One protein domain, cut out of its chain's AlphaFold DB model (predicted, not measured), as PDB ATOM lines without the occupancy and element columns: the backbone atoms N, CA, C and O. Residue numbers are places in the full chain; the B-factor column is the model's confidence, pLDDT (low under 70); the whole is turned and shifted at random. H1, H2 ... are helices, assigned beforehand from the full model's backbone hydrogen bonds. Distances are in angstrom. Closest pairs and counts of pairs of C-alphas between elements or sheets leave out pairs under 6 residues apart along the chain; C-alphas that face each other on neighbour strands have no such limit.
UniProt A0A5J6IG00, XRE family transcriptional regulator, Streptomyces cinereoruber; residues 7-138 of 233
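AT A GLANCE: This is residues 7 to 138 of the 233 residues of the protein "XRE family transcriptional regulator" of Streptomyces cinereoruber (UniProt A0A5J6IG00). Two lobes of short helices stand end to end, with H1, H2, H3, H4 and H9 in one lobe and H5, H6, H7 and H8 in the other. The chain passes from the first lobe into the second between H4 and H5 and returns after H8, where the closing helix H9 packs on H1 and H2. The printed part has 132 residues with nine named helices, H1 to H9 in order along the chain, and no named strand; the class is all helix, and the helices that touch are mostly crossed, standing at large angles to each other. The whole is elongated, spanning 53 by 32 by 20 A, and only just compact, close to loose, with a radius of gyration of the C-alphas of 16.8 A.

HOW THE PARTS SIT: The longest helix is H1, residues 8 to 21. With residues 15 to 19 alone it only just touches H3, residues 45 to 52, with 3 pairs of C-alphas within 8 A; the closest C-alphas are those of Ile 15 and Leu 52, 5.9 A apart, and the two lines are about perpendicular at 87 degrees. With residues 8 to 11 alone H1 touches H9, residues 134 to 138, where the C-alphas of Leu 11 and Arg 135 are closest at 6.5 A. H2, residues 34 to 41, touches H9, closest at the C-alphas of Thr 41 and Ala 137, 5.6 A apart. H2 also touches H3, about perpendicular at 83 degrees, with the C-alphas of Ala 38 and Glu 45 closest at 5.6 A. H4, residues 59 to 62, is close to H9 but not clearly touching; their closest C-alphas, those of Leu 62 and Gly 134, are 5.5 A apart. H2 is close to H5, residues 66 to 76, but not clearly touching: the closest C-alphas, of His 39 and Thr 76, are 7.5 A apart, and the helices run opposite ways at a steep tilt of 50 degrees. H5 touches H7, residues 98 to 105, about perpendicular at 79 degrees, with the C-alphas of Thr 67 and Phe 105 closest at 5.6 A. H7 touches H6, residues 87 to 94, about perpendicular at 75 degrees, with the C-alphas of Ala 91 and Arg 98 closest at 5.5 A. H6 touches H8, residues 113 to 122, only just about perpendicular at 73 degrees, with the C-alphas of Leu 94 and Ser 118 closest at 6.9 A. H5 and H8 are near each other, with 6 pairs of C-alphas within 10 A. H1 is apart from H5, H6, H7 and H8. In H1, H2, H3, H5, H6, H7, H8 and H9 every O i to N i+4 pair is within hydrogen-bond range; H4 is too short for such a pair.

IN THESE COORDINATES: H1 begins at C-alpha 8, (13.308, -25.280, -7.595), and measures 20.7 A from first to last C-alpha. H5 measures 15.4 A, from C-alpha 66 at (13.152, -24.991, -28.363) to C-alpha 76, and H8 measures 14.1 A. H2, H3, H6 and H7 measure 10.5, 10.4, 10.6 and 10.8 A. H4 measures 4.9 A, and H9 measures 6.0 A, ending at C-alpha 138, (11.969, -33.834, -15.024).

THE WHOLE: The C-alphas farthest apart are those of Ser 24 and Ser 97, at 54.0 A. The printed part has no cut. The links from H1 to H2, 12 residues, and from H8 to H9, 11 residues, are long. The mean pLDDT of the printed part is 92.0, and residues 7 to 9 are under 70.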
ATOM      1  N   PRO A   7       8.553 -24.711  -7.943       59.62
ATOM      2  CA  PRO A   7       9.636 -24.134  -7.175       59.62
ATOM      3  C   PRO A   7      10.865 -25.045  -7.324       59.62
ATOM      4  O   PRO A   7      10.697 -26.266  -7.369       59.62
ATOM      5  N   PRO A   8      12.082 -24.488  -7.444       59.75
ATOM      6  CA  PRO A   8      13.308 -25.280  -7.595       59.75
ATOM      7  C   PRO A   8      13.430 -26.379  -6.524       59.75
ATOM      8  O   PRO A   8      13.993 -27.443  -6.788       59.75
ATOM      9  N   ASP A   9      12.805 -26.151  -5.369       64.62
ATOM     10  CA  ASP A   9      12.691 -27.081  -4.252       64.62
ATOM     11  C   ASP A   9      11.865 -28.347  -4.556       64.62
ATOM     12  O   ASP A   9      12.134 -29.379  -3.957       64.62
ATOM     13  N   ASP A  10      10.905 -28.336  -5.494       83.88
ATOM     14  CA  ASP A  10      10.063 -29.510  -5.814       83.88
ATOM     15  C   ASP A  10      10.876 -30.620  -6.498       83.88
ATOM     16  O   ASP A  10      10.787 -31.788  -6.122       83.88
ATOM     17  N   LEU A  11      11.730 -30.261  -7.465       90.31
ATOM     18  CA  LEU A  11      12.620 -31.233  -8.108       90.31
ATOM     19  C   LEU A  11      13.685 -31.736  -7.124       90.31
ATOM     20  O   LEU A  11      13.939 -32.936  -7.064       90.31
ATOM     21  N   ALA A  12      14.291 -30.836  -6.345       90.88
ATOM     22  CA  ALA A  12      15.303 -31.205  -5.358       90.88
ATOM     23  C   ALA A  12      14.732 -32.122  -4.261       90.88
ATOM     24  O   ALA A  12      15.361 -33.117  -3.891       90.88
ATOM     25  N   ALA A  13      13.520 -31.834  -3.780       91.25
ATOM     26  CA  ALA A  13      12.804 -32.684  -2.838       91.25
ATOM     27  C   ALA A  13      12.482 -34.054  -3.448       91.25
ATOM     28  O   ALA A  13      12.683 -35.071  -2.789       91.25
ATOM     29  N   LEU A  14      12.049 -34.100  -4.713       93.88
ATOM     30  CA  LEU A  14      11.759 -35.357  -5.403       93.88
ATOM     31  C   LEU A  14      13.014 -36.222  -5.585       93.88
ATOM     32  O   LEU A  14      12.968 -37.417  -5.311       93.88
ATOM     33  N   ILE A  15      14.139 -35.625  -5.988       94.94
ATOM     34  CA  ILE A  15      15.436 -36.316  -6.088       94.94
ATOM     35  C   ILE A  15      15.858 -36.850  -4.716       94.94
ATOM     36  O   ILE A  15      16.251 -38.009  -4.594       94.94
ATOM     37  N   THR A  16      15.719 -36.036  -3.668       94.44
ATOM     38  CA  THR A  16      16.028 -36.444  -2.288       94.44
ATOM     39  C   THR A  16      15.166 -37.631  -1.852       94.44
ATOM     40  O   THR A  16      15.683 -38.582  -1.268       94.44
ATOM     41  N   ALA A  17      13.869 -37.612  -2.171       93.06
ATOM     42  CA  ALA A  17      12.955 -38.709  -1.874       93.06
ATOM     43  C   ALA A  17      13.336 -39.992  -2.629       93.06
ATOM     44  O   ALA A  17      13.442 -41.045  -2.010       93.06
ATOM     45  N   ILE A  18      13.622 -39.907  -3.934       94.50
ATOM     46  CA  ILE A  18      14.095 -41.046  -4.740       94.50
ATOM     47  C   ILE A  18      15.370 -41.644  -4.132       94.50
ATOM     48  O   ILE A  18      15.422 -42.843  -3.864       94.50
ATOM     49  N   ASN A  19      16.365 -40.808  -3.832       95.25
ATOM     50  CA  ASN A  19      17.633 -41.249  -3.252       95.25
ATOM     51  C   ASN A  19      17.471 -41.896  -1.873       95.25
ATOM     52  O   ASN A  19      18.218 -42.810  -1.538       95.25
ATOM     53  N   GLY A  20      16.489 -41.457  -1.082       92.44
ATOM     54  CA  GLY A  20      16.149 -42.095   0.189       92.44
ATOM     55  C   GLY A  20      15.526 -43.486   0.028       92.44
ATOM     56  O   GLY A  20      15.695 -44.335   0.903       92.44
ATOM     57  N   LEU A  21      14.836 -43.744  -1.087       92.31
ATOM     58  CA  LEU A  21      14.156 -45.014  -1.357       92.31
ATOM     59  C   LEU A  21      15.070 -46.062  -2.005       92.31
ATOM     60  O   LEU A  21      14.886 -47.258  -1.762       92.31
ATOM     61  N   LEU A  22      16.075 -45.647  -2.782       92.06
ATOM     62  CA  LEU A  22      17.002 -46.557  -3.473       92.06
ATOM     63  C   LEU A  22      17.656 -47.603  -2.539       92.06
ATOM     64  O   LEU A  22      17.543 -48.796  -2.821       92.06
ATOM     65  N   PRO A  23      18.216 -47.244  -1.360       90.19
ATOM     66  CA  PRO A  23      18.795 -48.231  -0.445       90.19
ATOM     67  C   PRO A  23      17.774 -49.251   0.070       90.19
ATOM     68  O   PRO A  23      18.072 -50.440   0.159       90.19
ATOM     69  N   SER A  24      16.549 -48.806   0.373       86.00
ATOM     70  CA  SER A  24      15.466 -49.694   0.832       86.00
ATOM     71  C   SER A  24      14.994 -50.655  -0.262       86.00
ATOM     72  O   SER A  24      14.466 -51.733   0.020       86.00
ATOM     73  N   THR A  25      15.233 -50.273  -1.518       86.50
ATOM     74  CA  THR A  25      14.938 -51.074  -2.696       86.50
ATOM     75  C   THR A  25      16.164 -51.823  -3.234       86.50
ATOM     76  O   THR A  25      16.053 -52.536  -4.230       86.50
ATOM     77  N   GLY A  26      17.325 -51.773  -2.572       86.62
ATOM     78  CA  GLY A  26      18.540 -52.453  -3.046       86.62
ATOM     79  C   GLY A  26      18.902 -52.137  -4.505       86.62
ATOM     80  O   GLY A  26      19.613 -52.921  -5.122       86.62
ATOM     81  N   MET A  27      18.363 -51.039  -5.037       90.50
ATOM     82  CA  MET A  27      18.555 -50.555  -6.395       90.50
ATOM     83  C   MET A  27      19.569 -49.425  -6.360       90.50
ATOM     84  O   MET A  27      19.676 -48.693  -5.369       90.50
ATOM     85  N   THR A  28      20.288 -49.259  -7.456       92.69
ATOM     86  CA  THR A  28      21.148 -48.104  -7.690       92.69
ATOM     87  C   THR A  28      20.518 -47.170  -8.719       92.69
ATOM     88  O   THR A  28      19.447 -47.433  -9.266       92.69
ATOM     89  N   HIS A  29      21.157 -46.028  -8.972       91.25
ATOM     90  CA  HIS A  29      20.679 -45.082  -9.981       91.25
ATOM     91  C   HIS A  29      20.686 -45.671 -11.396       91.25
ATOM     92  O   HIS A  29      19.888 -45.255 -12.228       91.25
ATOM     93  N   GLU A  30      21.577 -46.627 -11.658       89.44
ATOM     94  CA  GLU A  30      21.733 -47.319 -12.940       89.44
ATOM     95  C   GLU A  30      20.619 -48.337 -13.212       89.44
ATOM     96  O   GLU A  30      20.389 -48.686 -14.366       89.44
ATOM     97  N   ASP A  31      19.919 -48.790 -12.168       89.94
ATOM     98  CA  ASP A  31      18.778 -49.702 -12.297       89.94
ATOM     99  C   ASP A  31      17.488 -48.972 -12.715       89.94
ATOM    100  O   ASP A  31      16.472 -49.607 -12.999       89.94
ATOM    101  N   LEU A  32      17.504 -47.636 -12.733       91.12
ATOM    102  CA  LEU A  32      16.365 -46.820 -13.137       91.12
ATOM    103  C   LEU A  32      16.284 -46.723 -14.666       91.12
ATOM    104  O   LEU A  32      17.288 -46.510 -15.340       91.12
ATOM    105  N   GLU A  33      15.069 -46.797 -15.215       89.19
ATOM    106  CA  GLU A  33      14.794 -46.624 -16.652       89.19
ATOM    107  C   GLU A  33      14.904 -45.143 -17.065       89.19
ATOM    108  O   GLU A  33      13.920 -44.432 -17.300       89.19
ATOM    109  N   LEU A  34      16.141 -44.638 -17.082       93.00
ATOM    110  CA  LEU A  34      16.442 -43.244 -17.410       93.00
ATOM    111  C   LEU A  34      16.196 -42.928 -18.888       93.00
ATOM    112  O   LEU A  34      15.926 -41.770 -19.210       93.00
ATOM    113  N   ASP A  35      16.215 -43.928 -19.770       92.31
ATOM    114  CA  ASP A  35      15.910 -43.783 -21.194       92.31
ATOM    115  C   ASP A  35      14.470 -43.294 -21.408       92.31
ATOM    116  O   ASP A  35      14.235 -42.359 -22.176       92.31
ATOM    117  N   SER A  36      13.510 -43.827 -20.643       91.44
ATOM    118  CA  SER A  36      12.112 -43.386 -20.667       91.44
ATOM    119  C   SER A  36      11.975 -41.936 -20.184       91.44
ATOM    120  O   SER A  36      11.271 -41.118 -20.792       91.44
ATOM    121  N   VAL A  37      12.715 -41.561 -19.133       94.31
ATOM    122  CA  VAL A  37      12.754 -40.178 -18.625       94.31
ATOM    123  C   VAL A  37      13.352 -39.233 -19.670       94.31
ATOM    124  O   VAL A  37      12.771 -38.177 -19.947       94.31
ATOM    125  N   ALA A  38      14.467 -39.613 -20.289       94.19
ATOM    126  CA  ALA A  38      15.122 -38.836 -21.333       94.19
ATOM    127  C   ALA A  38      14.211 -38.670 -22.552       94.19
ATOM    128  O   ALA A  38      14.002 -37.558 -23.041       94.19
ATOM    129  N   HIS A  39      13.566 -39.751 -22.983       94.31
ATOM    130  CA  HIS A  39      12.622 -39.754 -24.090       94.31
ATOM    131  C   HIS A  39      11.445 -38.794 -23.860       94.31
ATOM    132  O   HIS A  39      11.061 -38.053 -24.768       94.31
ATOM    133  N   ARG A  40      10.892 -38.759 -22.642       93.75
ATOM    134  CA  ARG A  40       9.744 -37.910 -22.274       93.75
ATOM    135  C   ARG A  40      10.083 -36.446 -22.008       93.75
ATOM    136  O   ARG A  40       9.174 -35.618 -21.974       93.75
ATOM    137  N   THR A  41      11.353 -36.116 -21.796       93.75
ATOM    138  CA  THR A  41      11.772 -34.757 -21.406       93.75
ATOM    139  C   THR A  41      12.696 -34.075 -22.409       93.75
ATOM    140  O   THR A  41      12.814 -32.850 -22.385       93.75
ATOM    141  N   GLY A  42      13.347 -34.844 -23.284       94.25
ATOM    142  CA  GLY A  42      14.412 -34.358 -24.158       94.25
ATOM    143  C   GLY A  42      15.720 -34.056 -23.424       94.25
ATOM    144  O   GLY A  42      16.595 -33.419 -24.004       94.25
ATOM    145  N   ILE A  43      15.852 -34.465 -22.158       94.88
ATOM    146  CA  ILE A  43      17.059 -34.256 -21.351       94.88
ATOM    147  C   ILE A  43      17.896 -35.538 -21.382       94.88
ATOM    148  O   ILE A  43      17.353 -36.602 -21.101       94.88
ATOM    149  N   PRO A  44      19.198 -35.468 -21.708       94.12
ATOM    150  CA  PRO A  44      20.048 -36.651 -21.811       94.12
ATOM    151  C   PRO A  44      20.128 -37.486 -20.522       94.12
ATOM    152  O   PRO A  44      20.148 -36.936 -19.421       94.12
ATOM    153  N   GLU A  45      20.241 -38.809 -20.654       95.00
ATOM    154  CA  GLU A  45      20.325 -39.742 -19.516       95.00
ATOM    155  C   GLU A  45      21.491 -39.425 -18.573       95.00
ATOM    156  O   GLU A  45      21.323 -39.469 -17.357       95.00
ATOM    157  N   ASP A  46      22.650 -39.032 -19.116       94.94
ATOM    158  CA  ASP A  46      23.825 -38.642 -18.329       94.94
ATOM    159  C   ASP A  46      23.540 -37.428 -17.437       94.94
ATOM    160  O   ASP A  46      24.000 -37.365 -16.297       94.94
ATOM    161  N   VAL A  47      22.719 -36.494 -17.923       95.50
ATOM    162  CA  VAL A  47      22.290 -35.315 -17.165       95.50
ATOM    163  C   VAL A  47      21.323 -35.706 -16.051       95.50
ATOM    164  O   VAL A  47      21.462 -35.230 -14.923       95.50
ATOM    165  N   VAL A  48      20.356 -36.580 -16.341       95.88
ATOM    166  CA  VAL A  48      19.404 -37.070 -15.331       95.88
ATOM    167  C   VAL A  48      20.138 -37.848 -14.238       95.88
ATOM    168  O   VAL A  48      19.898 -37.615 -13.053       95.88
ATOM    169  N   LEU A  49      21.070 -38.719 -14.624       96.12
ATOM    170  CA  LEU A  49      21.888 -39.507 -13.709       96.12
ATOM    171  C   LEU A  49      22.765 -38.619 -12.816       96.12
ATOM    172  O   LEU A  49      22.781 -38.811 -11.601       96.12
ATOM    173  N   ALA A  50      23.438 -37.619 -13.391       95.69
ATOM    174  CA  ALA A  50      24.228 -36.647 -12.634       95.69
ATOM    175  C   ALA A  50      23.367 -35.912 -11.591       95.69
ATOM    176  O   ALA A  50      23.736 -35.836 -10.418       95.69
ATOM    177  N   LEU A  51      22.168 -35.452 -11.976       94.81
ATOM    178  CA  LEU A  51      21.233 -34.815 -11.042       94.81
ATOM    179  C   LEU A  51      20.798 -35.748  -9.913       94.81
ATOM    180  O   LEU A  51      20.763 -35.329  -8.757       94.81
ATOM    181  N   LEU A  52      20.482 -37.007 -10.224       95.44
ATOM    182  CA  LEU A  52      20.104 -37.997  -9.217       95.44
ATOM    183  C   LEU A  52      21.250 -38.289  -8.241       95.44
ATOM    184  O   LEU A  52      21.006 -38.481  -7.053       95.44
ATOM    185  N   ARG A  53      22.502 -38.231  -8.696       94.56
ATOM    186  CA  ARG A  53      23.694 -38.344  -7.841       94.56
ATOM    187  C   ARG A  53      24.013 -37.071  -7.048       94.56
ATOM    188  O   ARG A  53      24.923 -37.082  -6.223       94.56
ATOM    189  N   GLY A  54      23.268 -35.985  -7.261       92.06
ATOM    190  CA  GLY A  54      23.519 -34.688  -6.631       92.06
ATOM    191  C   GLY A  54      24.718 -33.942  -7.223       92.06
ATOM    192  O   GLY A  54      25.254 -33.033  -6.589       92.06
ATOM    193  N   GLU A  55      25.155 -34.325  -8.421       93.62
ATOM    194  CA  GLU A  55      26.243 -33.667  -9.135       93.62
ATOM    195  C   GLU A  55      25.754 -32.345  -9.764       93.62
ATOM    196  O   GLU A  55      24.587 -32.220 -10.157       93.62
ATOM    197  N   PRO A  56      26.624 -31.323  -9.869       89.56
ATOM    198  CA  PRO A  56      26.264 -30.068 -10.512       89.56
ATOM    199  C   PRO A  56      26.080 -30.264 -12.022       89.56
ATOM    200  O   PRO A  56      26.965 -30.774 -12.707       89.56
ATOM    201  N   VAL A  57      24.954 -29.783 -12.550       93.00
ATOM    202  CA  VAL A  57      24.640 -29.817 -13.984       93.00
ATOM    203  C   VAL A  57      24.495 -28.389 -14.521       93.00
ATOM    204  O   VAL A  57      23.812 -27.577 -13.892       93.00
ATOM    205  N   PRO A  58      25.098 -28.069 -15.681       90.88
ATOM    206  CA  PRO A  58      24.883 -26.798 -16.371       90.88
ATOM    207  C   PRO A  58      23.399 -26.536 -16.700       90.88
ATOM    208  O   PRO A  58      22.686 -27.423 -17.166       90.88
ATOM    209  N   GLU A  59      22.912 -25.313 -16.472       87.69
ATOM    210  CA  GLU A  59      21.480 -24.998 -16.631       87.69
ATOM    211  C   GLU A  59      21.008 -25.077 -18.098       87.69
ATOM    212  O   GLU A  59      19.842 -25.363 -18.349       87.69
ATOM    213  N   ASP A  60      21.904 -24.882 -19.067       88.50
ATOM    214  CA  ASP A  60      21.660 -25.060 -20.506       88.50
ATOM    215  C   ASP A  60      21.460 -26.537 -20.884       88.50
ATOM    216  O   ASP A  60      20.582 -26.863 -21.677       88.50
ATOM    217  N   ARG A  61      22.201 -27.450 -20.245       91.56
ATOM    218  CA  ARG A  61      21.995 -28.904 -20.376       91.56
ATOM    219  C   ARG A  61      20.675 -29.356 -19.753       91.56
ATOM    220  O   ARG A  61      20.078 -30.328 -20.212       91.56
ATOM    221  N   LEU A  62      20.233 -28.666 -18.701       90.88
ATOM    222  CA  LEU A  62      18.980 -28.947 -18.007       90.88
ATOM    223  C   LEU A  62      17.771 -28.360 -18.737       90.88
ATOM    224  O   LEU A  62      16.721 -28.991 -18.778       90.88
ATOM    225  N   ASN A  63      17.907 -27.177 -19.334       91.06
ATOM    226  CA  ASN A  63      16.863 -26.496 -20.093       91.06
ATOM    227  C   ASN A  63      17.277 -26.334 -21.560       91.06
ATOM    228  O   ASN A  63      17.544 -25.205 -21.986       91.06
ATOM    229  N   PRO A  64      17.297 -27.427 -22.346       89.94
ATOM    230  CA  PRO A  64      17.602 -27.321 -23.761       89.94
ATOM    231  C   PRO A  64      16.594 -26.406 -24.455       89.94
ATOM    232  O   PRO A  64      15.403 -26.369 -24.111       89.94
ATOM    233  N   GLY A  65      17.084 -25.654 -25.436       91.19
ATOM    234  CA  GLY A  65      16.285 -24.679 -26.166       91.19
ATOM    235  C   GLY A  65      15.183 -25.333 -27.004       91.19
ATOM    236  O   GLY A  65      15.208 -26.532 -27.288       91.19
ATOM    237  N   PHE A  66      14.228 -24.524 -27.477       93.19
ATOM    238  CA  PHE A  66      13.152 -24.991 -28.363       93.19
ATOM    239  C   PHE A  66      13.693 -25.781 -29.566       93.19
ATOM    240  O   PHE A  66      13.209 -26.871 -29.861       93.19
ATOM    241  N   THR A  67      14.719 -25.249 -30.235       93.88
ATOM    242  CA  THR A  67      15.325 -25.862 -31.424       93.88
ATOM    243  C   THR A  67      15.967 -27.211 -31.112       93.88
ATOM    244  O   THR A  67      15.788 -28.160 -31.869       93.88
ATOM    245  N   GLU A  68      16.674 -27.318 -29.988       93.38
ATOM    246  CA  GLU A  68      17.336 -28.556 -29.558       93.38
ATOM    247  C   GLU A  68      16.310 -29.634 -29.217       93.38
ATOM    248  O   GLU A  68      16.421 -30.767 -29.680       93.38
ATOM    249  N   ARG A  69      15.250 -29.272 -28.487       94.81
ATOM    250  CA  ARG A  69      14.147 -30.191 -28.186       94.81
ATOM    251  C   ARG A  69      13.389 -30.619 -29.435       94.81
ATOM    252  O   ARG A  69      13.002 -31.777 -29.550       94.81
ATOM    253  N   LEU A  70      13.190 -29.711 -30.386       94.94
ATOM    254  CA  LEU A  70      12.540 -30.036 -31.649       94.94
ATOM    255  C   LEU A  70      13.408 -30.970 -32.511       94.94
ATOM    256  O   LEU A  70      12.884 -31.910 -33.108       94.94
ATOM    257  N   ALA A  71      14.726 -30.755 -32.541       94.06
ATOM    258  CA  ALA A  71      15.670 -31.669 -33.181       94.06
ATOM    259  C   ALA A  71      15.654 -33.050 -32.507       94.06
ATOM    260  O   ALA A  71      15.528 -34.061 -33.192       94.06
ATOM    261  N   PHE A  72      15.644 -33.092 -31.171       95.06
ATOM    262  CA  PHE A  72      15.519 -34.333 -30.407       95.06
ATOM    263  C   PHE A  72      14.256 -35.127 -30.776       95.06
ATOM    264  O   PHE A  72      14.316 -36.347 -30.933       95.06
ATOM    265  N   LEU A  73      13.107 -34.464 -30.958       95.50
ATOM    266  CA  LEU A  73      11.887 -35.137 -31.419       95.50
ATOM    267  C   LEU A  73      12.061 -35.738 -32.817       95.50
ATOM    268  O   LEU A  73      11.633 -36.864 -33.054       95.50
ATOM    269  N   LEU A  74      12.723 -35.035 -33.734       94.00
ATOM    270  CA  LEU A  74      12.989 -35.560 -35.074       94.00
ATOM    271  C   LEU A  74      13.899 -36.801 -35.039       94.00
ATOM    272  O   LEU A  74      13.674 -37.756 -35.786       94.00
ATOM    273  N   ASP A  75      14.884 -36.799 -34.142       93.06
ATOM    274  CA  ASP A  75      15.874 -37.868 -34.010       93.06
ATOM    275  C   ASP A  75      15.337 -39.097 -33.270       93.06
ATOM    276  O   ASP A  75      15.733 -40.227 -33.579       93.06
ATOM    277  N   THR A  76      14.394 -38.921 -32.342       93.69
ATOM    278  CA  THR A  76      13.870 -40.005 -31.492       93.69
ATOM    279  C   THR A  76      12.508 -40.531 -31.925       93.69
ATOM    280  O   THR A  76      12.216 -41.708 -31.722       93.69
ATOM    281  N   ARG A  77      11.671 -39.702 -32.555       93.38
ATOM    282  CA  ARG A  77      10.329 -40.098 -32.993       93.38
ATOM    283  C   ARG A  77      10.371 -40.629 -34.417       93.38
ATOM    284  O   ARG A  77      11.161 -40.196 -35.261       93.38
ATOM    285  N   ARG A  78       9.535 -41.622 -34.687       92.31
ATOM    286  CA  ARG A  78       9.405 -42.239 -36.007       92.31
ATOM    287  C   ARG A  78       7.992 -42.027 -36.517       92.31
ATOM    288  O   ARG A  78       7.048 -41.942 -35.735       92.31
ATOM    289  N   ALA A  79       7.874 -41.923 -37.833       90.44
ATOM    290  CA  ALA A  79       6.594 -41.934 -38.511       90.44
ATOM    291  C   ALA A  79       5.910 -43.307 -38.345       90.44
ATOM    292  O   ALA A  79       6.583 -44.284 -38.003       90.44
ATOM    293  N   PRO A  80       4.598 -43.419 -38.630       86.94
ATOM    294  CA  PRO A  80       3.873 -44.691 -38.529       86.94
ATOM    295  C   PRO A  80       4.468 -45.831 -39.373       86.94
ATOM    296  O   PRO A  80       4.251 -46.999 -39.075       86.94
ATOM    297  N   ASP A  81       5.238 -45.504 -40.418       88.69
ATOM    298  CA  ASP A  81       5.963 -46.469 -41.254       88.69
ATOM    299  C   ASP A  81       7.347 -46.864 -40.691       88.69
ATOM    300  O   ASP A  81       8.119 -47.555 -41.359       88.69
ATOM    301  N   GLY A  82       7.683 -46.406 -39.482       89.50
ATOM    302  CA  GLY A  82       8.954 -46.642 -38.801       89.50
ATOM    303  C   GLY A  82      10.115 -45.772 -39.291       89.50
ATOM    304  O   GLY A  82      11.218 -45.876 -38.752       89.50
ATOM    305  N   LYS A  83       9.917 -44.905 -40.293       91.44
ATOM    306  CA  LYS A  83      10.995 -44.065 -40.840       91.44
ATOM    307  C   LYS A  83      11.150 -42.756 -40.062       91.44
ATOM    308  O   LYS A  83      10.210 -42.309 -39.404       91.44
ATOM    309  N   PRO A  84      12.320 -42.097 -40.142       90.75
ATOM    310  CA  PRO A  84      12.479 -40.749 -39.610       90.75
ATOM    311  C   PRO A  84      11.488 -39.774 -40.254       90.75
ATOM    312  O   PRO A  84      11.254 -39.815 -41.470       90.75
ATOM    313  N   TYR A  85      10.939 -38.867 -39.449       91.62
ATOM    314  CA  TYR A  85      10.131 -37.774 -39.969       91.62
ATOM    315  C   TYR A  85      10.967 -36.882 -40.890       91.62
ATOM    316  O   TYR A  85      12.136 -36.593 -40.639       91.62
ATOM    317  N   LYS A  86      10.351 -36.415 -41.977       91.06
ATOM    318  CA  LYS A  86      10.930 -35.387 -42.844       91.06
ATOM    319  C   LYS A  86      10.212 -34.074 -42.577       91.06
ATOM    320  O   LYS A  86       8.994 -34.069 -42.428       91.06
ATOM    321  N   GLN A  87      10.936 -32.956 -42.627       92.44
ATOM    322  CA  GLN A  87      10.348 -31.623 -42.429       92.44
ATOM    323  C   GLN A  87       9.172 -31.332 -43.377       92.44
ATOM    324  O   GLN A  87       8.244 -30.628 -42.997       92.44
ATOM    325  N   VAL A  88       9.176 -31.904 -44.587       92.56
ATOM    326  CA  VAL A  88       8.041 -31.798 -45.516       92.56
ATOM    327  C   VAL A  88       6.766 -32.429 -44.956       92.56
ATOM    328  O   VAL A  88       5.715 -31.815 -45.055       92.56
ATOM    329  N   HIS A  89       6.857 -33.586 -44.295       90.88
ATOM    330  CA  HIS A  89       5.689 -34.238 -43.702       90.88
ATOM    331  C   HIS A  89       5.128 -33.416 -42.538       90.88
ATOM    332  O   HIS A  89       3.916 -33.324 -42.387       90.88
ATOM    333  N   ILE A  90       6.004 -32.782 -41.752       93.06
ATOM    334  CA  ILE A  90       5.605 -31.882 -40.661       93.06
ATOM    335  C   ILE A  90       4.901 -30.644 -41.230       93.06
ATOM    336  O   ILE A  90       3.855 -30.239 -40.733       93.06
ATOM    337  N   ALA A  91       5.461 -30.054 -42.291       94.75
ATOM    338  CA  ALA A  91       4.871 -28.903 -42.968       94.75
ATOM    339  C   ALA A  91       3.461 -29.223 -43.483       94.75
ATOM    340  O   ALA A  91       2.524 -28.481 -43.199       94.75
ATOM    341  N   ASP A  92       3.315 -30.357 -44.172       94.00
ATOM    342  CA  ASP A  92       2.047 -30.788 -44.753       94.00
ATOM    343  C   ASP A  92       1.014 -31.126 -43.660       94.00
ATOM    344  O   ASP A  92      -0.132 -30.689 -43.751       94.00
ATOM    345  N   ALA A  93       1.416 -31.829 -42.594       92.69
ATOM    346  CA  ALA A  93       0.526 -32.204 -41.493       92.69
ATOM    347  C   ALA A  93       0.021 -30.998 -40.686       92.69
ATOM    348  O   ALA A  93      -1.125 -30.987 -40.245       92.69
ATOM    349  N   LEU A  94       0.862 -29.976 -40.508       93.94
ATOM    350  CA  LEU A  94       0.533 -28.787 -39.717       93.94
ATOM    351  C   LEU A  94       0.018 -27.608 -40.555       93.94
ATOM    352  O   LEU A  94      -0.236 -26.533 -40.012       93.94
ATOM    353  N   GLY A  95      -0.098 -27.768 -41.878       94.50
ATOM    354  CA  GLY A  95      -0.480 -26.681 -42.785       94.50
ATOM    355  C   GLY A  95       0.515 -25.511 -42.790       94.50
ATOM    356  O   GLY A  95       0.134 -24.364 -43.030       94.50
ATOM    357  N   LEU A  96       1.790 -25.778 -42.497       94.38
ATOM    358  CA  LEU A  96       2.859 -24.780 -42.462       94.38
ATOM    359  C   LEU A  96       3.609 -24.739 -43.795       94.38
ATOM    360  O   LEU A  96       3.710 -25.727 -44.517       94.38
ATOM    361  N   SER A  97       4.224 -23.599 -44.115       94.50
ATOM    362  CA  SER A  97       5.145 -23.556 -45.251       94.50
ATOM    363  C   SER A  97       6.438 -24.315 -44.926       94.50
ATOM    364  O   SER A  97       6.938 -24.275 -43.802       94.50
ATOM    365  N   ARG A  98       7.048 -24.961 -45.929       94.38
ATOM    366  CA  ARG A  98       8.347 -25.644 -45.755       94.38
ATOM    367  C   ARG A  98       9.437 -24.699 -45.240       94.38
ATOM    368  O   ARG A  98      10.248 -25.092 -44.410       94.38
ATOM    369  N   GLY A  99       9.424 -23.444 -45.700       94.69
ATOM    370  CA  GLY A  99      10.339 -22.405 -45.224       94.69
ATOM    371  C   GLY A  99      10.129 -22.056 -43.748       94.69
ATOM    372  O   GLY A  99      11.106 -21.869 -43.031       94.69
ATOM    373  N   MET A 100       8.876 -22.036 -43.273       93.62
ATOM    374  CA  MET A 100       8.568 -21.861 -41.850       93.62
ATOM    375  C   MET A 100       9.145 -23.011 -41.023       93.62
ATOM    376  O   MET A 100       9.850 -22.753 -40.054       93.62
ATOM    377  N   VAL A 101       8.907 -24.265 -41.424       94.44
ATOM    378  CA  VAL A 101       9.444 -25.438 -40.712       94.44
ATOM    379  C   VAL A 101      10.971 -25.411 -40.689       94.44
ATOM    380  O   VAL A 101      11.567 -25.547 -39.624       94.44
ATOM    381  N   SER A 102      11.612 -25.139 -41.827       94.12
ATOM    382  CA  SER A 102      13.070 -25.005 -41.883       94.12
ATOM    383  C   SER A 102      13.592 -23.909 -40.947       94.12
ATOM    384  O   SER A 102      14.615 -24.121 -40.302       94.12
ATOM    385  N   ALA A 103      12.907 -22.765 -40.849       94.44
ATOM    386  CA  ALA A 103      13.304 -21.665 -39.970       94.44
ATOM    387  C   ALA A 103      13.148 -21.997 -38.476       94.44
ATOM    388  O   ALA A 103      13.930 -21.500 -37.668       94.44
ATOM    389  N   LEU A 104      12.174 -22.843 -38.115       94.81
ATOM    390  CA  LEU A 104      12.020 -23.356 -36.749       94.81
ATOM    391  C   LEU A 104      13.195 -24.266 -36.371       94.81
ATOM    392  O   LEU A 104      13.819 -24.066 -35.334       94.81
ATOM    393  N   PHE A 105      13.540 -25.227 -37.234       93.06
ATOM    394  CA  PHE A 105      14.650 -26.161 -36.987       93.06
ATOM    395  C   PHE A 105      16.030 -25.498 -37.020       93.06
ATOM    396  O   PHE A 105      16.963 -26.012 -36.416       93.06
ATOM    397  N   SER A 106      16.183 -24.370 -37.715       93.44
ATOM    398  CA  SER A 106      17.437 -23.614 -37.723       93.44
ATOM    399  C   SER A 106      17.523 -22.564 -36.610       93.44
ATOM    400  O   SER A 106      18.513 -21.844 -36.549       93.44
ATOM    401  N   GLY A 107      16.479 -22.404 -35.786       91.75
ATOM    402  CA  GLY A 107      16.407 -21.350 -34.768       91.75
ATOM    403  C   GLY A 107      16.288 -19.925 -35.323       91.75
ATOM    404  O   GLY A 107      16.373 -18.966 -34.566       91.75
ATOM    405  N   ASN A 108      16.054 -19.757 -36.630       91.06
ATOM    406  CA  ASN A 108      15.867 -18.437 -37.248       91.06
ATOM    407  C   ASN A 108      14.498 -17.828 -36.917       91.06
ATOM    408  O   ASN A 108      14.245 -16.657 -37.205       91.06
ATOM    409  N   ARG A 109      13.586 -18.635 -36.370       89.50
ATOM    410  CA  ARG A 109      12.258 -18.206 -35.957       89.50
ATOM    411  C   ARG A 109      11.777 -19.008 -34.759       89.50
ATOM    412  O   ARG A 109      11.932 -20.223 -34.722       89.50
ATOM    413  N   GLU A 110      11.106 -18.328 -33.837       85.75
ATOM    414  CA  GLU A 110      10.403 -18.971 -32.732       85.75
ATOM    415  C   GLU A 110       8.986 -19.392 -33.140       85.75
ATOM    416  O   GLU A 110       8.287 -18.701 -33.896       85.75
ATOM    417  N   ALA A 111       8.547 -20.540 -32.626       88.88
ATOM    418  CA  ALA A 111       7.171 -20.981 -32.771       88.88
ATOM    419  C   ALA A 111       6.261 -20.202 -31.811       88.88
ATOM    420  O   ALA A 111       6.535 -20.076 -30.620       88.88
ATOM    421  N   GLY A 112       5.132 -19.710 -32.324       92.75
ATOM    422  CA  GLY A 112       4.056 -19.229 -31.460       92.75
ATOM    423  C   GLY A 112       3.362 -20.395 -30.748       92.75
ATOM    424  O   GLY A 112       3.373 -21.519 -31.245       92.75
ATOM    425  N   ARG A 113       2.670 -20.114 -29.637       93.12
ATOM    426  CA  ARG A 113       2.026 -21.131 -28.776       93.12
ATOM    427  C   ARG A 113       1.177 -22.165 -29.523       93.12
ATOM    428  O   ARG A 113       1.247 -23.342 -29.199       93.12
ATOM    429  N   ALA A 114       0.388 -21.737 -30.511       93.81
ATOM    430  CA  ALA A 114      -0.455 -22.642 -31.293       93.81
ATOM    431  C   ALA A 114       0.374 -23.630 -32.131       93.81
ATOM    432  O   ALA A 114       0.061 -24.815 -32.181       93.81
ATOM    433  N   VAL A 115       1.467 -23.154 -32.738       95.12
ATOM    434  CA  VAL A 115       2.390 -23.996 -33.512       95.12
ATOM    435  C   VAL A 115       3.144 -24.941 -32.581       95.12
ATOM    436  O   VAL A 115       3.272 -26.116 -32.902       95.12
ATOM    437  N   THR A 116       3.585 -24.463 -31.415       96.06
ATOM    438  CA  THR A 116       4.213 -25.304 -30.387       96.06
ATOM    439  C   THR A 116       3.295 -26.444 -29.957       96.06
ATOM    440  O   THR A 116       3.718 -27.591 -29.991       96.06
ATOM    441  N   ALA A 117       2.034 -26.151 -29.628       95.25
ATOM    442  CA  ALA A 117       1.064 -27.175 -29.241       95.25
ATOM    443  C   ALA A 117       0.781 -28.168 -30.380       95.25
ATOM    444  O   ALA A 117       0.742 -29.369 -30.146       95.25
ATOM    445  N   SER A 118       0.660 -27.678 -31.618       96.25
ATOM    446  CA  SER A 118       0.430 -28.548 -32.782       96.25
ATOM    447  C   SER A 118       1.628 -29.463 -33.063       96.25
ATOM    448  O   SER A 118       1.452 -30.598 -33.489       96.25
ATOM    449  N   LEU A 119       2.857 -28.990 -32.821       95.94
ATOM    450  CA  LEU A 119       4.062 -29.819 -32.907       95.94
ATOM    451  C   LEU A 119       4.090 -30.885 -31.805       95.94
ATOM    452  O   LEU A 119       4.415 -32.030 -32.095       95.94
ATOM    453  N   GLU A 120       3.747 -30.524 -30.566       96.31
ATOM    454  CA  GLU A 120       3.663 -31.477 -29.450       96.31
ATOM    455  C   GLU A 120       2.627 -32.577 -29.730       96.31
ATOM    456  O   GLU A 120       2.923 -33.756 -29.548       96.31
ATOM    457  N   GLU A 121       1.461 -32.211 -30.269       96.06
ATOM    458  CA  GLU A 121       0.427 -33.160 -30.700       96.06
ATOM    459  C   GLU A 121       0.896 -34.032 -31.875       96.06
ATOM    460  O   GLU A 121       0.740 -35.248 -31.843       96.06
ATOM    461  N   PHE A 122       1.535 -33.439 -32.891       95.25
ATOM    462  CA  PHE A 122       2.054 -34.179 -34.046       95.25
ATOM    463  C   PHE A 122       3.065 -35.265 -33.657       95.25
ATOM    464  O   PHE A 122       3.081 -36.339 -34.261       95.25
ATOM    465  N   PHE A 123       3.924 -34.989 -32.675       95.12
ATOM    466  CA  PHE A 123       4.923 -35.942 -32.191       95.12
ATOM    467  C   PHE A 123       4.409 -36.881 -31.091       95.12
ATOM    468  O   PHE A 123       5.191 -37.712 -30.628       95.12
ATOM    469  N   ASP A 124       3.137 -36.759 -30.700       94.38
ATOM    470  CA  ASP A 124       2.510 -37.511 -29.610       94.38
ATOM    471  C   ASP A 124       3.323 -37.427 -28.304       94.38
ATOM    472  O   ASP A 124       3.708 -38.425 -27.694       94.38
ATOM    473  N   VAL A 125       3.674 -36.197 -27.910       95.12
ATOM    474  CA  VAL A 125       4.416 -35.931 -26.670       95.12
ATOM    475  C   VAL A 125       3.584 -35.157 -25.660       95.12
ATOM    476  O   VAL A 125       2.644 -34.442 -26.002       95.12
ATOM    477  N   ASP A 126       3.966 -35.278 -24.386       90.12
ATOM    478  CA  ASP A 126       3.285 -34.595 -23.291       90.12
ATOM    479  C   ASP A 126       3.184 -33.077 -23.558       90.12
ATOM    480  O   ASP A 126       4.207 -32.438 -23.846       90.12
ATOM    481  N   PRO A 127       2.011 -32.453 -23.337       91.12
ATOM    482  CA  PRO A 127       1.859 -31.013 -23.455       91.12
ATOM    483  C   PRO A 127       2.912 -30.267 -22.642       91.12
ATOM    484  O   PRO A 127       3.180 -30.578 -21.469       91.12
ATOM    485  N   GLY A 128       3.513 -29.270 -23.275       91.94
ATOM    486  CA  GLY A 128       4.593 -28.488 -22.713       91.94
ATOM    487  C   GLY A 128       5.995 -29.045 -22.958       91.94
ATOM    488  O   GLY A 128       6.931 -28.389 -22.516       91.94
ATOM    489  N   PHE A 129       6.185 -30.181 -23.638       94.88
ATOM    490  CA  PHE A 129       7.519 -30.708 -23.971       94.88
ATOM    491  C   PHE A 129       8.457 -29.633 -24.554       94.88
ATOM    492  O   PHE A 129       9.600 -29.494 -24.125       94.88
ATOM    493  N   LEU A 130       7.968 -28.811 -25.484       94.81
ATOM    494  CA  LEU A 130       8.763 -27.794 -26.175       94.81
ATOM    495  C   LEU A 130       8.845 -26.458 -25.419       94.81
ATOM    496  O   LEU A 130       9.671 -25.619 -25.768       94.81
ATOM    497  N   SER A 131       8.005 -26.237 -24.405       91.69
ATOM    498  CA  SER A 131       7.825 -24.915 -23.773       91.69
ATOM    499  C   SER A 131       8.063 -24.873 -22.263       91.69
ATOM    500  O   SER A 131       8.281 -23.806 -21.699       91.69
ATOM    501  N   THR A 132       8.020 -26.021 -21.599       92.12
ATOM    502  CA  THR A 132       8.175 -26.155 -20.150       92.12
ATOM    503  C   THR A 132       9.653 -26.144 -19.764       92.12
ATOM    504  O   THR A 132      10.476 -26.691 -20.498       92.12
ATOM    505  N   SER A 133      10.028 -25.577 -18.612       91.94
ATOM    506  CA  SER A 133      11.402 -25.736 -18.116       91.94
ATOM    507  C   SER A 133      11.756 -27.216 -17.963       91.94
ATOM    508  O   SER A 133      10.918 -28.066 -17.651       91.94
ATOM    509  N   GLY A 134      13.019 -27.547 -18.179       92.00
ATOM    510  CA  GLY A 134      13.529 -28.890 -17.970       92.00
ATOM    511  C   GLY A 134      13.389 -29.361 -16.529       92.00
ATOM    512  O   GLY A 134      13.018 -30.510 -16.310       92.00
ATOM    513  N   ARG A 135      13.530 -28.466 -15.541       92.62
ATOM    514  CA  ARG A 135      13.248 -28.794 -14.132       92.62
ATOM    515  C   ARG A 135      11.824 -29.307 -13.936       92.62
ATOM    516  O   ARG A 135      11.615 -30.337 -13.299       92.62
ATOM    517  N   ARG A 136      10.842 -28.620 -14.524       91.12
ATOM    518  CA  ARG A 136       9.434 -29.033 -14.478       91.12
ATOM    519  C   ARG A 136       9.184 -30.321 -15.252       91.12
ATOM    520  O   ARG A 136       8.438 -31.175 -14.769       91.12
ATOM    521  N   ALA A 137       9.790 -30.460 -16.427       92.56
ATOM    522  CA  ALA A 137       9.676 -31.663 -17.244       92.56
ATOM    523  C   ALA A 137      10.212 -32.892 -16.490       92.56
ATOM    524  O   ALA A 137       9.505 -33.894 -16.396       92.56
ATOM    525  N   LEU A 138      11.390 -32.783 -15.863       94.38
ATOM    526  CA  LEU A 138      11.969 -33.834 -15.024       94.38
ATOM    527  C   LEU A 138      11.118 -34.129 -13.800       94.38
ATOM    528  O   LEU A 138      10.823 -35.291 -13.551       94.38
TER     529      LEU A 138